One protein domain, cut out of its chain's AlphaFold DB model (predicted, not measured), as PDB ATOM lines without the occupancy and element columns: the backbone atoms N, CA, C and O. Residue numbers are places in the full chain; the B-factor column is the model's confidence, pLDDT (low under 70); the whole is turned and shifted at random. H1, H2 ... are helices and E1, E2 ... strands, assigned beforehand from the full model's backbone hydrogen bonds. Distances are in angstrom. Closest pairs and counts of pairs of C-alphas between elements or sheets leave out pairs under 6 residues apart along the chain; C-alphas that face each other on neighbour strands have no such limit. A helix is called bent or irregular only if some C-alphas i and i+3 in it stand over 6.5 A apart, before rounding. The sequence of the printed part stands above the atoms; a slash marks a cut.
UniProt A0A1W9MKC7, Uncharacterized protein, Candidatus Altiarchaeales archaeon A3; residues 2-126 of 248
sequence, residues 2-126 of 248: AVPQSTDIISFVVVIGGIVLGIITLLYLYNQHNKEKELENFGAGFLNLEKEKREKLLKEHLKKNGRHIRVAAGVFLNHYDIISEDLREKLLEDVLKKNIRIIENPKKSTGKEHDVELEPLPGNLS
ATOM      1  N   ALA A   2      -2.351 -88.645  16.707       51.34
ATOM      2  CA  ALA A   2      -2.660 -87.327  17.240       51.34
ATOM      3  C   ALA A   2      -2.329 -86.336  16.126       51.34
ATOM      4  O   ALA A   2      -1.218 -86.366  15.601       51.34
ATOM      5  N   VAL A   3      -3.298 -85.510  15.744       58.03
ATOM      6  CA  VAL A   3      -3.091 -84.367  14.855       58.03
ATOM      7  C   VAL A   3      -3.103 -83.117  15.735       58.03
ATOM      8  O   VAL A   3      -4.188 -82.665  16.092       58.03
ATOM      9  N   PRO A   4      -1.941 -82.553  16.109       53.16
ATOM     10  CA  PRO A   4      -1.877 -81.201  16.637       53.16
ATOM     11  C   PRO A   4      -0.857 -80.403  15.820       53.16
ATOM     12  O   PRO A   4       0.329 -80.398  16.129       53.16
ATOM     13  N   GLN A   5      -1.298 -79.784  14.725       57.84
ATOM     14  CA  GLN A   5      -0.472 -78.806  13.995       57.84
ATOM     15  C   GLN A   5      -1.293 -77.648  13.411       57.84
ATOM     16  O   GLN A   5      -0.757 -76.557  13.235       57.84
ATOM     17  N   SER A   6      -2.593 -77.825  13.140       58.19
ATOM     18  CA  SER A   6      -3.407 -76.755  12.540       58.19
ATOM     19  C   SER A   6      -3.754 -75.630  13.520       58.19
ATOM     20  O   SER A   6      -3.768 -74.468  13.122       58.19
ATOM     21  N   THR A   7      -3.989 -75.937  14.799       59.12
ATOM     22  CA  THR A   7      -4.344 -74.935  15.819       59.12
ATOM     23  C   THR A   7      -3.190 -73.987  16.137       59.12
ATOM     24  O   THR A   7      -3.425 -72.797  16.333       59.12
ATOM     25  N   ASP A   8      -1.948 -74.477  16.108       66.44
ATOM     26  CA  ASP A   8      -0.758 -73.678  16.422       66.44
ATOM     27  C   ASP A   8      -0.404 -72.713  15.287       66.44
ATOM     28  O   ASP A   8      -0.071 -71.556  15.537       66.44
ATOM     29  N   ILE A   9      -0.566 -73.146  14.031       67.25
ATOM     30  CA  ILE A   9      -0.381 -72.278  12.858       67.25
ATOM     31  C   ILE A   9      -1.460 -71.188  12.824       67.25
ATOM     32  O   ILE A   9      -1.139 -70.022  12.604       67.25
ATOM     33  N   ILE A  10      -2.727 -71.535  13.085       68.50
ATOM     34  CA  ILE A  10      -3.820 -70.552  13.138       68.50
ATOM     35  C   ILE A  10      -3.577 -69.547  14.271       68.50
ATOM     36  O   ILE A  10      -3.685 -68.342  14.049       68.50
ATOM     37  N   SER A  11      -3.183 -70.017  15.458       71.00
ATOM     38  CA  SER A  11      -2.857 -69.156  16.599       71.00
ATOM     39  C   SER A  11      -1.700 -68.202  16.278       71.00
ATOM     40  O   SER A  11      -1.798 -66.998  16.508       71.00
ATOM     41  N   PHE A  12      -0.638 -68.700  15.640       75.00
ATOM     42  CA  PHE A  12       0.510 -67.889  15.238       75.00
ATOM     43  C   PHE A  12       0.151 -66.822  14.190       75.00
ATOM     44  O   PHE A  12       0.564 -65.670  14.318       75.00
ATOM     45  N   VAL A  13      -0.668 -67.167  13.190       77.75
ATOM     46  CA  VAL A  13      -1.155 -66.216  12.174       77.75
ATOM     47  C   VAL A  13      -2.036 -65.134  12.802       77.75
ATOM     48  O   VAL A  13      -1.893 -63.962  12.456       77.75
ATOM     49  N   VAL A  14      -2.903 -65.492  13.754       79.44
ATOM     50  CA  VAL A  14      -3.742 -64.526  14.481       79.44
ATOM     51  C   VAL A  14      -2.886 -63.583  15.333       79.44
ATOM     52  O   VAL A  14      -3.103 -62.371  15.300       79.44
ATOM     53  N   VAL A  15      -1.878 -64.104  16.041       83.19
ATOM     54  CA  VAL A  15      -0.967 -63.294  16.866       83.19
ATOM     55  C   VAL A  15      -0.133 -62.340  16.006       83.19
ATOM     56  O   VAL A  15      -0.088 -61.144  16.296       83.19
ATOM     57  N   ILE A  16       0.475 -62.819  14.916       84.00
ATOM     58  CA  ILE A  16       1.244 -61.962  14.000       84.00
ATOM     59  C   ILE A  16       0.340 -60.926  13.333       84.00
ATOM     60  O   ILE A  16       0.706 -59.751  13.272       84.00
ATOM     61  N   GLY A  17      -0.845 -61.331  12.873       81.62
ATOM     62  CA  GLY A  17      -1.826 -60.421  12.288       81.62
ATOM     63  C   GLY A  17      -2.211 -59.297  13.253       81.62
ATOM     64  O   GLY A  17      -2.228 -58.129  12.860       81.62
ATOM     65  N   GLY A  18      -2.424 -59.627  14.530       85.62
ATOM     66  CA  GLY A  18      -2.689 -58.652  15.588       85.62
ATOM     67  C   GLY A  18      -1.533 -57.673  15.816       85.62
ATOM     68  O   GLY A  18      -1.764 -56.468  15.917       85.62
ATOM     69  N   ILE A  19      -0.286 -58.157  15.834       89.00
ATOM     70  CA  ILE A  19       0.907 -57.309  16.008       89.00
ATOM     71  C   ILE A  19       1.081 -56.353  14.823       89.00
ATOM     72  O   ILE A  19       1.296 -55.158  15.024       89.00
ATOM     73  N   VAL A  20       0.958 -56.850  13.588       89.62
ATOM     74  CA  VAL A  20       1.088 -56.026  12.375       89.62
ATOM     75  C   VAL A  20       0.013 -54.940  12.342       89.62
ATOM     76  O   VAL A  20       0.332 -53.773  12.111       89.62
ATOM     77  N   LEU A  21      -1.243 -55.288  12.642       89.88
ATOM     78  CA  LEU A  21      -2.335 -54.316  12.721       89.88
ATOM     79  C   LEU A  21      -2.089 -53.274  13.825       89.88
ATOM     80  O   LEU A  21      -2.326 -52.081  13.616       89.88
ATOM     81  N   GLY A  22      -1.563 -53.705  14.975       89.69
ATOM     82  CA  GLY A  22      -1.175 -52.824  16.077       89.69
ATOM     83  C   GLY A  22      -0.097 -51.812  15.679       89.69
ATOM     84  O   GLY A  22      -0.258 -50.618  15.929       89.69
ATOM     85  N   ILE A  23       0.963 -52.254  14.992       90.94
ATOM     86  CA  ILE A  23       2.042 -51.380  14.499       90.94
ATOM     87  C   ILE A  23       1.510 -50.384  13.464       90.94
ATOM     88  O   ILE A  23       1.815 -49.194  13.550       90.94
ATOM     89  N   ILE A  24       0.688 -50.837  12.510       91.19
ATOM     90  CA  ILE A  24       0.071 -49.957  11.504       91.19
ATOM     91  C   ILE A  24      -0.779 -48.880  12.187       91.19
ATOM     92  O   ILE A  24      -0.672 -47.702  11.845       91.19
ATOM     93  N   THR A  25      -1.576 -49.265  13.186       88.56
ATOM     94  CA  THR A  25      -2.418 -48.333  13.950       88.56
ATOM     95  C   THR A  25      -1.571 -47.318  14.722       88.56
ATOM     96  O   THR A  25      -1.846 -46.122  14.670       88.56
ATOM     97  N   LEU A  26      -0.495 -47.758  15.381       89.25
ATOM     98  CA  LEU A  26       0.436 -46.873  16.092       89.25
ATOM     99  C   LEU A  26       1.128 -45.877  15.153       89.25
ATOM    100  O   LEU A  26       1.182 -44.687  15.462       89.25
ATOM    101  N   LEU A  27       1.617 -46.329  13.993       88.69
ATOM    102  CA  LEU A  27       2.234 -45.451  12.990       88.69
ATOM    103  C   LEU A  27       1.233 -44.439  12.428       88.69
ATOM    104  O   LEU A  27       1.583 -43.275  12.216       88.69
ATOM    105  N   TYR A  28      -0.012 -44.865  12.211       87.62
ATOM    106  CA  TYR A  28      -1.091 -43.982  11.786       87.62
ATOM    107  C   TYR A  28      -1.353 -42.879  12.822       87.62
ATOM    108  O   TYR A  28      -1.337 -41.698  12.466       87.62
ATOM    109  N   LEU A  29      -1.505 -43.243  14.101       84.19
ATOM    110  CA  LEU A  29      -1.722 -42.291  15.197       84.19
ATOM    111  C   LEU A  29      -0.537 -41.333  15.372       84.19
ATOM    112  O   LEU A  29      -0.734 -40.127  15.502       84.19
ATOM    113  N   TYR A  30       0.694 -41.846  15.309       83.88
ATOM    114  CA  TYR A  30       1.908 -41.033  15.401       83.88
ATOM    115  C   TYR A  30       1.996 -40.000  14.269       83.88
ATOM    116  O   TYR A  30       2.272 -38.822  14.503       83.88
ATOM    117  N   ASN A  31       1.714 -40.415  13.030       80.50
ATOM    118  CA  ASN A  31       1.703 -39.513  11.881       80.50
ATOM    119  C   ASN A  31       0.591 -38.457  11.989       80.50
ATOM    120  O   ASN A  31       0.809 -37.299  11.638       80.50
ATOM    121  N   GLN A  32      -0.593 -38.836  12.480       79.25
ATOM    122  CA  GLN A  32      -1.683 -37.892  12.710       79.25
ATOM    123  C   GLN A  32      -1.287 -36.843  13.755       79.25
ATOM    124  O   GLN A  32      -1.374 -35.654  13.468       79.25
ATOM    125  N   HIS A  33      -0.763 -37.271  14.905       80.50
ATOM    126  CA  HIS A  33      -0.329 -36.366  15.967       80.50
ATOM    127  C   HIS A  33       0.736 -35.366  15.489       80.50
ATOM    128  O   HIS A  33       0.639 -34.167  15.749       80.50
ATOM    129  N   ASN A  34       1.725 -35.825  14.713       81.19
ATOM    130  CA  ASN A  34       2.752 -34.939  14.162       81.19
ATOM    131  C   ASN A  34       2.183 -33.903  13.181       81.19
ATOM    132  O   ASN A  34       2.616 -32.751  13.200       81.19
ATOM    133  N   LYS A  35       1.198 -34.282  12.355       82.44
ATOM    134  CA  LYS A  35       0.518 -33.345  11.443       82.44
ATOM    135  C   LYS A  35      -0.291 -32.292  12.192       82.44
ATOM    136  O   LYS A  35      -0.336 -31.146  11.757       82.44
ATOM    137  N   GLU A  36      -0.942 -32.669  13.290       80.38
ATOM    138  CA  GLU A  36      -1.695 -31.728  14.125       80.38
ATOM    139  C   GLU A  36      -0.755 -30.696  14.745       80.38
ATOM    140  O   GLU A  36      -0.961 -29.495  14.568       80.38
ATOM    141  N   LYS A  37       0.358 -31.158  15.319       82.38
ATOM    142  CA  LYS A  37       1.385 -30.283  15.885       82.38
ATOM    143  C   LYS A  37       2.030 -29.365  14.842       82.38
ATOM    144  O   LYS A  37       2.299 -28.204  15.130       82.38
ATOM    145  N   GLU A  38       2.277 -29.849  13.621       86.12
ATOM    146  CA  GLU A  38       2.757 -29.017  12.503       86.12
ATOM    147  C   GLU A  38       1.788 -27.864  12.209       86.12
ATOM    148  O   GLU A  38       2.215 -26.722  12.041       86.12
ATOM    149  N   LEU A  39       0.484 -28.149  12.168       85.19
ATOM    150  CA  LEU A  39      -0.553 -27.166  11.862       85.19
ATOM    151  C   LEU A  39      -0.762 -26.145  12.974       85.19
ATOM    152  O   LEU A  39      -0.902 -24.957  12.686       85.19
ATOM    153  N   GLU A  40      -0.749 -26.593  14.222       82.12
ATOM    154  CA  GLU A  40      -0.797 -25.714  15.388       82.12
ATOM    155  C   GLU A  40       0.421 -24.795  15.415       82.12
ATOM    156  O   GLU A  40       0.269 -23.579  15.515       82.12
ATOM    157  N   ASN A  41       1.622 -25.342  15.202       84.31
ATOM    158  CA  ASN A  41       2.848 -24.552  15.106       84.31
ATOM    159  C   ASN A  41       2.803 -23.553  13.946       84.31
ATOM    160  O   ASN A  41       3.275 -22.428  14.093       84.31
ATOM    161  N   PHE A  42       2.243 -23.941  12.797       88.75
ATOM    162  CA  PHE A  42       2.066 -23.035  11.668       88.75
ATOM    163  C   PHE A  42       1.098 -21.897  12.013       88.75
ATOM    164  O   PHE A  42       1.441 -20.738  11.795       88.75
ATOM    165  N   GLY A  43      -0.069 -22.198  12.591       84.50
ATOM    166  CA  GLY A  43      -1.053 -21.189  12.987       84.50
ATOM    167  C   GLY A  43      -0.543 -20.246  14.081       84.50
ATOM    168  O   GLY A  43      -0.671 -19.032  13.962       84.50
ATOM    169  N   ALA A  44       0.084 -20.800  15.120       82.81
ATOM    170  CA  ALA A  44       0.620 -20.074  16.271       82.81
ATOM    171  C   ALA A  44       1.869 -19.256  15.933       82.81
ATOM    172  O   ALA A  44       2.029 -18.107  16.344       82.81
ATOM    173  N   GLY A  45       2.785 -19.892  15.205       85.56
ATOM    174  CA  GLY A  45       4.111 -19.383  14.903       85.56
ATOM    175  C   GLY A  45       4.167 -18.553  13.633       85.56
ATOM    176  O   GLY A  45       5.246 -18.056  13.322       85.56
ATOM    177  N   PHE A  46       3.050 -18.382  12.910       90.62
ATOM    178  CA  PHE A  46       3.027 -17.683  11.625       90.62
ATOM    179  C   PHE A  46       3.746 -16.336  11.704       90.62
ATOM    180  O   PHE A  46       4.685 -16.102  10.953       90.62
ATOM    181  N   LEU A  47       3.381 -15.488  12.670       89.69
ATOM    182  CA  LEU A  47       3.958 -14.150  12.840       89.69
ATOM    183  C   LEU A  47       5.450 -14.144  13.199       89.69
ATOM    184  O   LEU A  47       6.127 -13.157  12.923       89.69
ATOM    185  N   ASN A  48       5.966 -15.234  13.771       90.62
ATOM    186  CA  ASN A  48       7.367 -15.352  14.185       90.62
ATOM    187  C   ASN A  48       8.292 -15.758  13.029       90.62
ATOM    188  O   ASN A  48       9.511 -15.774  13.181       90.62
ATOM    189  N   LEU A  49       7.730 -16.134  11.880       91.12
ATOM    190  CA  LEU A  49       8.499 -16.517  10.706       91.12
ATOM    191  C   LEU A  49       8.936 -15.279   9.910       91.12
ATOM    192  O   LEU A  49       8.218 -14.281   9.797       91.12
ATOM    193  N   GLU A  50      10.094 -15.376   9.263       94.94
ATOM    194  CA  GLU A  50      10.518 -14.395   8.262       94.94
ATOM    195  C   GLU A  50       9.500 -14.306   7.117       94.94
ATOM    196  O   GLU A  50       8.832 -15.291   6.783       94.94
ATOM    197  N   LYS A  51       9.374 -13.118   6.511       94.94
ATOM    198  CA  LYS A  51       8.345 -12.812   5.503       94.94
ATOM    199  C   LYS A  51       8.300 -13.853   4.379       94.94
ATOM    200  O   LYS A  51       7.244 -14.423   4.120       94.94
ATOM    201  N   GLU A  52       9.443 -14.156   3.767       95.19
ATOM    202  CA  GLU A  52       9.524 -15.115   2.656       95.19
ATOM    203  C   GLU A  52       9.048 -16.514   3.068       95.19
ATOM    204  O   GLU A  52       8.313 -17.184   2.338       95.19
ATOM    205  N   LYS A  53       9.415 -16.948   4.280       95.06
ATOM    206  CA  LYS A  53       9.018 -18.249   4.822       95.06
ATOM    207  C   LYS A  53       7.524 -18.297   5.148       95.06
ATOM    208  O   LYS A  53       6.889 -19.306   4.840       95.06
ATOM    209  N   ARG A  54       6.954 -17.227   5.719       94.62
ATOM    210  CA  ARG A  54       5.502 -17.099   5.958       94.62
ATOM    211  C   ARG A  54       4.715 -17.293   4.679       94.62
ATOM    212  O   ARG A  54       3.839 -18.150   4.604       94.62
ATOM    213  N   GLU A  55       5.047 -16.491   3.681       97.00
ATOM    214  CA  GLU A  55       4.338 -16.430   2.411       97.00
ATOM    215  C   GLU A  55       4.439 -17.753   1.646       97.00
ATOM    216  O   GLU A  55       3.438 -18.257   1.127       97.00
ATOM    217  N   LYS A  56       5.624 -18.377   1.657       96.69
ATOM    218  CA  LYS A  56       5.836 -19.712   1.093       96.69
ATOM    219  C   LYS A  56       4.961 -20.767   1.776       96.69
ATOM    220  O   LYS A  56       4.229 -21.472   1.083       96.69
ATOM    221  N   LEU A  57       5.009 -20.863   3.107       95.31
ATOM    222  CA  LEU A  57       4.239 -21.867   3.850       95.31
ATOM    223  C   LEU A  57       2.734 -21.661   3.696       95.31
ATOM    224  O   LEU A  57       2.001 -22.624   3.478       95.31
ATOM    225  N   LEU A  58       2.264 -20.413   3.744       96.81
ATOM    226  CA  LEU A  58       0.856 -20.099   3.536       96.81
ATOM    227  C   LEU A  58       0.370 -20.596   2.172       96.81
ATOM    228  O   LEU A  58      -0.633 -21.306   2.083       96.81
ATOM    229  N   LYS A  59       1.121 -20.285   1.112       97.06
ATOM    230  CA  LYS A  59       0.826 -20.744  -0.246       97.06
ATOM    231  C   LYS A  59       0.848 -22.270  -0.357       97.06
ATOM    232  O   LYS A  59       0.010 -22.845  -1.048       97.06
ATOM    233  N   GLU A  60       1.796 -22.934   0.299       95.25
ATOM    234  CA  GLU A  60       1.878 -24.397   0.321       95.25
ATOM    235  C   GLU A  60       0.667 -25.022   1.023       95.25
ATOM    236  O   GLU A  60       0.050 -25.936   0.472       95.25
ATOM    237  N   HIS A  61       0.273 -24.522   2.195       94.81
ATOM    238  CA  HIS A  61      -0.859 -25.076   2.935       94.81
ATOM    239  C   HIS A  61      -2.215 -24.776   2.282       94.81
ATOM    240  O   HIS A  61      -3.072 -25.660   2.276       94.81
ATOM    241  N   LEU A  62      -2.401 -23.612   1.646       95.38
ATOM    242  CA  LEU A  62      -3.618 -23.303   0.876       95.38
ATOM    243  C   LEU A  62      -3.794 -24.203  -0.360       95.38
ATOM    244  O   LEU A  62      -4.911 -24.386  -0.848       95.38
ATOM    245  N   LYS A  63      -2.713 -24.803  -0.876       94.19
ATOM    246  CA  LYS A  63      -2.775 -25.792  -1.967       94.19
ATOM    247  C   LYS A  63      -3.151 -27.198  -1.503       94.19
ATOM    248  O   LYS A  63      -3.600 -27.985  -2.332       94.19
ATOM    249  N   LYS A  64      -2.960 -27.517  -0.220       92.31
ATOM    250  CA  LYS A  64      -3.301 -28.823   0.362       92.31
ATOM    251  C   LYS A  64      -4.821 -28.956   0.555       92.31
ATOM    252  O   LYS A  64      -5.579 -28.020   0.321       92.31
ATOM    253  N   ASN A  65      -5.257 -30.136   0.996       88.81
ATOM    254  CA  ASN A  65      -6.654 -30.454   1.301       88.81
ATOM    255  C   ASN A  65      -6.854 -30.704   2.806       88.81
ATOM    256  O   ASN A  65      -5.894 -30.793   3.578       88.81
ATOM    257  N   GLY A  66      -8.113 -30.854   3.220       90.19
ATOM    258  CA  GLY A  66      -8.469 -31.227   4.588       90.19
ATOM    259  C   GLY A  66      -8.112 -30.144   5.603       90.19
ATOM    260  O   GLY A  66      -8.388 -28.968   5.391       90.19
ATOM    261  N   ARG A  67      -7.500 -30.528   6.724       89.62
ATOM    262  CA  ARG A  67      -7.192 -29.594   7.817       89.62
ATOM    263  C   ARG A  67      -6.199 -28.499   7.415       89.62
ATOM    264  O   ARG A  67      -6.353 -27.360   7.835       89.62
ATOM    265  N   HIS A  68      -5.242 -28.804   6.533       91.94
ATOM    266  CA  HIS A  68      -4.229 -27.831   6.112       91.94
ATOM    267  C   HIS A  68      -4.825 -26.585   5.458       91.94
ATOM    268  O   HIS A  68      -4.433 -25.478   5.814       91.94
ATOM    269  N   ILE A  69      -5.787 -26.754   4.546       94.00
ATOM    270  CA  ILE A  69      -6.425 -25.608   3.897       94.00
ATOM    271  C   ILE A  69      -7.289 -24.816   4.878       94.00
ATOM    272  O   ILE A  69      -7.318 -23.598   4.784       94.00
ATOM    273  N   ARG A  70      -7.930 -25.472   5.854       94.00
ATOM    274  CA  ARG A  70      -8.755 -24.785   6.862       94.00
ATOM    275  C   ARG A  70      -7.917 -23.928   7.808       94.00
ATOM    276  O   ARG A  70      -8.275 -22.779   8.049       94.00
ATOM    277  N   VAL A  71      -6.794 -24.455   8.298       93.12
ATOM    278  CA  VAL A  71      -5.865 -23.702   9.158       93.12
ATOM    279  C   VAL A  71      -5.210 -22.572   8.369       93.12
ATOM    280  O   VAL A  71      -5.180 -21.434   8.825       93.12
ATOM    281  N   ALA A  72      -4.746 -22.847   7.148       95.50
ATOM    282  CA  ALA A  72      -4.164 -21.816   6.292       95.50
ATOM    283  C   ALA A  72      -5.164 -20.732   5.898       95.50
ATOM    284  O   ALA A  72      -4.791 -19.567   5.831       95.50
ATOM    285  N   ALA A  73      -6.431 -21.087   5.706       96.38
ATOM    286  CA  ALA A  73      -7.511 -20.136   5.520       96.38
ATOM    287  C   ALA A  73      -7.725 -19.244   6.752       96.38
ATOM    288  O   ALA A  73      -7.884 -18.038   6.599       96.38
ATOM    289  N   GLY A  74      -7.680 -19.809   7.963       94.44
ATOM    290  CA  GLY A  74      -7.747 -19.032   9.205       94.44
ATOM    291  C   GLY A  74      -6.563 -18.078   9.364       94.44
ATOM    292  O   GLY A  74      -6.748 -16.898   9.661       94.44
ATOM    293  N   VAL A  75      -5.347 -18.556   9.086       95.06
ATOM    294  CA  VAL A  75      -4.129 -17.728   9.058       95.06
ATOM    295  C   VAL A  75      -4.252 -16.610   8.020       95.06
ATOM    296  O   VAL A  75      -4.004 -15.453   8.346       95.06
ATOM    297  N   PHE A  76      -4.689 -16.932   6.799       97.06
ATOM    298  CA  PHE A  76      -4.904 -15.960   5.726       97.06
ATOM    299  C   PHE A  76      -5.916 -14.886   6.123       97.06
ATOM    300  O   PHE A  76      -5.638 -13.702   5.972       97.06
ATOM    301  N   LEU A  77      -7.056 -15.286   6.693       95.94
ATOM    302  CA  LEU A  77      -8.076 -14.361   7.181       95.94
ATOM    303  C   LEU A  77      -7.537 -13.430   8.267       95.94
ATOM    304  O   LEU A  77      -7.889 -12.256   8.305       95.94
ATOM    305  N   ASN A  78      -6.729 -13.927   9.197       93.50
ATOM    306  CA  ASN A  78      -6.287 -13.120  10.333       93.50
ATOM    307  C   ASN A  78      -5.107 -12.208  10.035       93.50
ATOM    308  O   ASN A  78      -4.929 -11.223  10.746       93.50
ATOM    309  N   HIS A  79      -4.328 -12.545   9.016       94.81
ATOM    310  CA  HIS A  79      -3.052 -11.911   8.717       94.81
ATOM    311  C   HIS A  79      -2.977 -11.454   7.257       94.81
ATOM    312  O   HIS A  79      -1.906 -11.433   6.660       94.81
ATOM    313  N   TYR A  80      -4.124 -11.126   6.665       96.25
ATOM    314  CA  TYR A  80      -4.227 -10.675   5.278       96.25
ATOM    315  C   TYR A  80      -3.403  -9.402   5.011       96.25
ATOM    316  O   TYR A  80      -2.777  -9.254   3.965       96.25
ATOM    317  N   ASP A  81      -3.380  -8.495   5.985       95.44
ATOM    318  CA  ASP A  81      -2.745  -7.178   5.954       95.44
ATOM    319  C   ASP A  81      -1.210  -7.216   5.942       95.44
ATOM    320  O   ASP A  81      -0.583  -6.340   5.350       95.44
ATOM    321  N   ILE A  82      -0.601  -8.238   6.547       94.12
ATOM    322  CA  ILE A  82       0.865  -8.381   6.621       94.12
ATOM    323  C   ILE A  82       1.465  -9.199   5.468       94.12
ATOM    324  O   ILE A  82       2.689  -9.338   5.386       94.12
ATOM    325  N   ILE A  83       0.622  -9.795   4.621       96.44
ATOM    326  CA  ILE A  83       1.037 -10.499   3.403       96.44
ATOM    327  C   ILE A  83       1.260  -9.458   2.304       96.44
ATOM    328  O   ILE A  83       0.502  -8.492   2.199       96.44
ATOM    329  N   SER A  84       2.294  -9.642   1.479       96.12
ATOM    330  CA  SER A  84       2.523  -8.777   0.317       96.12
ATOM    331  C   SER A  84       1.295  -8.682  -0.588       96.12
ATOM    332  O   SER A  84       0.579  -9.661  -0.794       96.12
ATOM    333  N   GLU A  85       1.072  -7.491  -1.137       95.56
ATOM    334  CA  GLU A  85      -0.077  -7.165  -1.986       95.56
ATOM    335  C   GLU A  85      -0.210  -8.120  -3.183       95.56
ATOM    336  O   GLU A  85      -1.216  -8.821  -3.299       95.56
ATOM    337  N   ASP A  86       0.867  -8.279  -3.959       92.88
ATOM    338  CA  ASP A  86       0.915  -9.200  -5.104       92.88
ATOM    339  C   ASP A  86       0.496 -10.633  -4.738       92.88
ATOM    340  O   ASP A  86      -0.140 -11.348  -5.518       92.88
ATOM    341  N   LEU A  87       0.880 -11.092  -3.540       96.62
ATOM    342  CA  LEU A  87       0.557 -12.438  -3.096       96.62
ATOM    343  C   LEU A  87      -0.863 -12.530  -2.542       96.62
ATOM    344  O   LEU A  87      -1.563 -13.486  -2.872       96.62
ATOM    345  N   ARG A  88      -1.296 -11.596  -1.690       96.00
ATOM    346  CA  ARG A  88      -2.609 -11.680  -1.031       96.00
ATOM    347  C   ARG A  88      -3.756 -11.595  -2.035       96.00
ATOM    348  O   ARG A  88      -4.759 -12.271  -1.838       96.00
ATOM    349  N   GLU A  89      -3.603 -10.841  -3.120       95.56
ATOM    350  CA  GLU A  89      -4.606 -10.752  -4.189       95.56
ATOM    351  C   GLU A  89      -4.719 -12.064  -4.952       95.56
ATOM    352  O   GLU A  89      -5.798 -12.651  -5.034       95.56
ATOM    353  N   LYS A  90      -3.577 -12.606  -5.383       96.69
ATOM    354  CA  LYS A  90      -3.516 -13.913  -6.037       96.69
ATOM    355  C   LYS A  90      -4.085 -15.030  -5.161       96.69
ATOM    356  O   LYS A  90      -4.805 -15.900  -5.643       96.69
ATOM    357  N   LEU A  91      -3.754 -15.023  -3.869       97.19
ATOM    358  CA  LEU A  91      -4.298 -15.991  -2.922       97.19
ATOM    359  C   LEU A  91      -5.805 -15.811  -2.737       97.19
ATOM    360  O   LEU A  91      -6.509 -16.808  -2.611       97.19
ATOM    361  N   LEU A  92      -6.310 -14.577  -2.736       97.12
ATOM    362  CA  LEU A  92      -7.736 -14.307  -2.593       97.12
ATOM    363  C   LEU A  92      -8.532 -14.779  -3.824       97.12
ATOM    364  O   LEU A  92      -9.578 -15.403  -3.655       97.12
ATOM    365  N   GLU A  93      -8.011 -14.598  -5.039       95.94
ATOM    366  CA  GLU A  93      -8.585 -15.202  -6.253       95.94
ATOM    367  C   GLU A  93      -8.611 -16.739  -6.186       95.94
ATOM    368  O   GLU A  93      -9.614 -17.376  -6.524       95.94
ATOM    369  N   ASP A  94      -7.510 -17.357  -5.744       94.69
ATOM    370  CA  ASP A  94      -7.414 -18.813  -5.591       94.69
ATOM    371  C   ASP A  94      -8.419 -19.328  -4.545       94.69
ATOM    372  O   ASP A  94      -9.056 -20.369  -4.733       94.69
ATOM    373  N   VAL A  95      -8.578 -18.596  -3.440       93.69
ATOM    374  CA  VAL A  95      -9.536 -18.888  -2.367       93.69
ATOM    375  C   VAL A  95     -10.978 -18.798  -2.865       93.69
ATOM    376  O   VAL A  95     -11.767 -19.695  -2.553       93.69
ATOM    377  N   LEU A  96     -11.307 -17.778  -3.663       94.38
ATOM    378  CA  LEU A  96     -12.626 -17.620  -4.274       94.38
ATOM    379  C   LEU A  96     -12.976 -18.839  -5.134       94.38
ATOM    380  O   LEU A  96     -14.005 -19.476  -4.910       94.38
ATOM    381  N   LYS A  97     -12.069 -19.240  -6.033       92.81
ATOM    382  CA  LYS A  97     -12.244 -20.413  -6.911       92.81
ATOM    383  C   LYS A  97     -12.404 -21.716  -6.127       92.81
ATOM    384  O   LYS A  97     -13.151 -22.603  -6.534       92.81
ATOM    385  N   LYS A  98     -11.698 -21.849  -5.001       91.94
ATOM    386  CA  LYS A  98     -11.772 -23.027  -4.121       91.94
ATOM    387  C   LYS A  98     -13.028 -23.068  -3.259       91.94
ATOM    388  O   LYS A  98     -13.332 -24.133  -2.725       91.94
ATOM    389  N   ASN A  99     -13.734 -21.946  -3.115       90.94
ATOM    390  CA  ASN A  99     -14.987 -21.852  -2.376       90.94
ATOM    391  C   ASN A  99     -14.883 -22.425  -0.944       90.94
ATOM    392  O   ASN A  99     -15.661 -23.290  -0.540       90.94
ATOM    393  N   ILE A 100     -13.871 -21.996  -0.181       92.62
ATOM    394  CA  ILE A 100     -13.579 -22.539   1.157       92.62
ATOM    395  C   ILE A 100     -14.701 -22.154   2.138       92.62
ATOM    396  O   ILE A 100     -14.910 -20.971   2.405       92.62
ATOM    397  N   ARG A 101     -15.402 -23.164   2.679       92.00
ATOM    398  CA  ARG A 101     -16.610 -23.011   3.526       92.00
ATOM    399  C   ARG A 101     -16.409 -23.183   5.023       92.00
ATOM    400  O   ARG A 101     -17.336 -22.957   5.794       92.00
ATOM    401  N   ILE A 102     -15.255 -23.686   5.431       90.06
ATOM    402  CA  ILE A 102     -14.928 -23.913   6.834       90.06
ATOM    403  C   ILE A 102     -13.466 -23.554   6.993       90.06
ATOM    404  O   ILE A 102     -12.626 -24.027   6.224       90.06
ATOM    405  N   ILE A 103     -13.167 -22.741   7.994       91.50
ATOM    406  CA  ILE A 103     -11.805 -22.360   8.352       91.50
ATOM    407  C   ILE A 103     -11.532 -22.774   9.792       91.50
ATOM    408  O   ILE A 103     -12.459 -22.964  10.570       91.50
ATOM    409  N   GLU A 104     -10.266 -22.940  10.146       90.50
ATOM    410  CA  GLU A 104      -9.842 -23.195  11.521       90.50
ATOM    411  C   GLU A 104      -9.066 -21.976  11.997       90.50
ATOM    412  O   GLU A 104      -7.979 -21.687  11.499       90.50
ATOM    413  N   ASN A 105      -9.676 -21.221  12.906       84.69
ATOM    414  CA  ASN A 105      -9.157 -19.965  13.407       84.69
ATOM    415  C   ASN A 105      -8.190 -20.228  14.576       84.69
ATOM    416  O   ASN A 105      -8.641 -20.707  15.617       84.69
ATOM    417  N   PRO A 106      -6.885 -19.926  14.441       77.94
ATOM    418  CA  PRO A 106      -5.946 -20.052  15.549       77.94
ATOM    419  C   PRO A 106      -6.223 -18.972  16.601       77.94
ATOM    420  O   PRO A 106      -5.917 -17.795  16.406       77.94
ATOM    421  N   LYS A 107      -6.789 -19.375  17.741       74.31
ATOM    422  CA  LYS A 107      -6.946 -18.535  18.931       74.31
ATOM    423  C   LYS A 107      -5.820 -18.822  19.924       74.31
ATOM    424  O   LYS A 107      -5.462 -19.972  20.173       74.31
ATOM    425  N   LYS A 108      -5.271 -17.764  20.531       59.28
ATOM    426  CA  LYS A 108      -4.398 -17.914  21.705       59.28
ATOM    427  C   LYS A 108      -5.256 -18.409  22.873       59.28
ATOM    428  O   LYS A 108      -6.196 -17.711  23.251       59.28
ATOM    429  N   SER A 109      -4.944 -19.581  23.432       54.75
ATOM    430  CA  SER A 109      -5.602 -20.064  24.649       54.75
ATOM    431  C   SER A 109      -5.280 -19.124  25.808       54.75
ATOM    432  O   SER A 109      -4.121 -18.796  26.062       54.75
ATOM    433  N   THR A 110      -6.302 -18.670  26.528       51.16
ATOM    434  CA  THR A 110      -6.176 -17.704  27.628       51.16
ATOM    435  C   THR A 110      -5.622 -18.314  28.925       51.16
ATOM    436  O   THR A 110      -5.714 -17.676  29.969       51.16
ATOM    437  N   GLY A 111      -5.082 -19.541  28.902       52.69
ATOM    438  CA  GLY A 111      -4.757 -20.285  30.127       52.69
ATOM    439  C   GLY A 111      -3.382 -20.949  30.220       52.69
ATOM    440  O   GLY A 111      -2.979 -21.282  31.333       52.69
ATOM    441  N   LYS A 112      -2.649 -21.160  29.118       53.41
ATOM    442  CA  LYS A 112      -1.302 -21.765  29.122       53.41
ATOM    443  C   LYS A 112      -0.496 -21.220  27.947       53.41
ATOM    444  O   LYS A 112      -0.987 -21.224  26.825       53.41
ATOM    445  N   GLU A 113       0.739 -20.783  28.188       51.72
ATOM    446  CA  GLU A 113       1.595 -20.073  27.214       51.72
ATOM    447  C   GLU A 113       1.963 -20.870  25.939       51.72
ATOM    448  O   GLU A 113       2.657 -20.342  25.070       51.72
ATOM    449  N   HIS A 114       1.482 -22.109  25.769       54.09
ATOM    450  CA  HIS A 114       1.905 -23.006  24.688       54.09
ATOM    451  C   HIS A 114       0.787 -23.755  23.942       54.09
ATOM    452  O   HIS A 114       1.110 -24.483  23.007       54.09
ATOM    453  N   ASP A 115      -0.494 -23.539  24.265       60.91
ATOM    454  CA  ASP A 115      -1.598 -24.239  23.592       60.91
ATOM    455  C   ASP A 115      -2.351 -23.274  22.653       60.91
ATOM    456  O   ASP A 115      -2.939 -22.281  23.093       60.91
ATOM    457  N   VAL A 116      -2.323 -23.538  21.341       69.06
ATOM    458  CA  VAL A 116      -3.141 -22.817  20.350       69.06
ATOM    459  C   VAL A 116      -4.356 -23.652  20.006       69.06
ATOM    460  O   VAL A 116      -4.236 -24.764  19.503       69.06
ATOM    461  N   GLU A 117      -5.532 -23.093  20.268       76.88
ATOM    462  CA  GLU A 117      -6.798 -23.737  19.950       76.88
ATOM    463  C   GLU A 117      -7.231 -23.337  18.538       76.88
ATOM    464  O   GLU A 117      -7.238 -22.158  18.177       76.88
ATOM    465  N   LEU A 118      -7.573 -24.334  17.725       80.81
ATOM    466  CA  LEU A 118      -8.073 -24.147  16.369       80.81
ATOM    467  C   LEU A 118      -9.597 -24.247  16.386       80.81
ATOM    468  O   LEU A 118     -10.153 -25.344  16.415       80.81
ATOM    469  N   GLU A 119     -10.276 -23.102  16.358       84.06
ATOM    470  CA  GLU A 119     -11.737 -23.057  16.388       84.06
ATOM    471  C   GLU A 119     -12.313 -23.146  14.966       84.06
ATOM    472  O   GLU A 119     -11.973 -22.315  14.114       84.06
ATOM    473  N   PRO A 120     -13.190 -24.121  14.671       86.62
ATOM    474  CA  PRO A 120     -13.847 -24.194  13.377       86.62
ATOM    475  C   PRO A 120     -14.839 -23.036  13.211       86.62
ATOM    476  O   PRO A 120     -15.778 -22.889  13.988       86.62
ATOM    477  N   LEU A 121     -14.669 -22.253  12.147       88.19
ATOM    478  CA  LEU A 121     -15.586 -21.190  11.752       88.19
ATOM    479  C   LEU A 121     -16.226 -21.542  10.396       88.19
ATOM    480  O   LEU A 121     -15.530 -21.544   9.373       88.19
ATOM    481  N   PRO A 122     -17.530 -21.876  10.358       88.00
ATOM    482  CA  PRO A 122     -18.252 -22.095   9.112       88.00
ATOM    483  C   PRO A 122     -18.564 -20.760   8.418       88.00
ATOM    484  O   PRO A 122     -18.940 -19.789   9.066       88.00
ATOM    485  N   GLY A 123     -18.439 -20.726   7.093       86.38
ATOM    486  CA  GLY A 123     -18.742 -19.575   6.241       86.38
ATOM    487  C   GLY A 123     -17.782 -19.451   5.058       86.38
ATOM    488  O   GLY A 123     -16.787 -20.169   4.963       86.38
ATOM    489  N   ASN A 124     -18.094 -18.566   4.112       93.50
ATOM    490  CA  ASN A 124     -17.265 -18.360   2.925       93.50
ATOM    491  C   ASN A 124     -16.031 -17.516   3.284       93.50
ATOM    492  O   ASN A 124     -16.161 -16.340   3.627       93.50
ATOM    493  N   LEU A 125     -14.831 -18.097   3.163       95.56
ATOM    494  CA  LEU A 125     -13.577 -17.406   3.478       95.56
ATOM    495  C   LEU A 125     -13.412 -16.093   2.704       95.56
ATOM    496  O   LEU A 125     -12.962 -15.111   3.283       95.56
ATOM    497  N   SER A 126     -13.781 -16.050   1.423       96.81
ATOM    498  CA  SER A 126     -13.632 -14.842   0.599       96.81
ATOM    499  C   SER A 126     -14.480 -13.696   1.144       96.81
ATOM    500  O   SER A 126     -14.011 -12.563   1.223       96.81
TER     501      SER A 126
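What this domain is: This is residues 2 to 126 of the 248 residues of an uncharacterized protein of Candidatus Altiarchaeales archaeon A3 (UniProt A0A1W9MKC7). One long helix, H1, sticks out with residues 6 to 34 like a stalk from a small compact head. In the head H3 is in the middle, with the hairpin of E1 and E2 on one side of it, H2 and H4 on the other, and the last part of H1 packed beside it. The printed part has 125 residues, with H1, H2, H3, H4, E1 and E2 in that order, the two strands antiparallel; the class is mostly helix. The whole is extended, with a radius of gyration of the C-alphas of 21.9 A and spans of 82 by 37 by 28 A.

How they stand to each other: E1, residues 102 to 108, and E2, residues 116 to 122, form an antiparallel hairpin, with N 105 and O 119 2.8 A apart, within hydrogen-bond range. H3, residues 67 to 78, comes closest to E1 at the C-alphas of Arg 70 and Ile 103, 4.2 A apart. H1, residues 6 to 48, touches H3 with residues 39 to 46 alone, closest at C-alphas Gly 43 and Val 75, 6.1 A. H2, residues 51 to 63, touches H3 at a steep tilt of 47 degrees, closest at C-alphas Leu 62 and Ile 69, 4.7 A. H4, residues 85 to 98, and H3 are near each other, with 10 pairs of C-alphas within 10 A. Every O i to N i+4 pair is within hydrogen-bond range in H2 and H3, against 37 of 39 in H1 and 9 of 10 in H4.

Where its parts are: H1 runs 62.4 A from C-alpha 6 at (-3.407, -76.755, 12.540), with a kink of 35 degrees near residue 42, and is irregular: C-alphas 44 and 47 are 7.6 A apart. H2 measures 18.7 A, H3 16.7 A, H4 19.8 A and E1 19.2 A. E2, 18.8 A, ends at C-alpha 122 at (-18.252, -22.095, 9.112).

The domain as a whole: The C-alphas farthest apart, Ala 2 and Glu 85, are 82.5 A apart. The printed part has no cut and no long link between its named elements. Residues 2 to 10 and 108 to 116 of the model have pLDDT under 70.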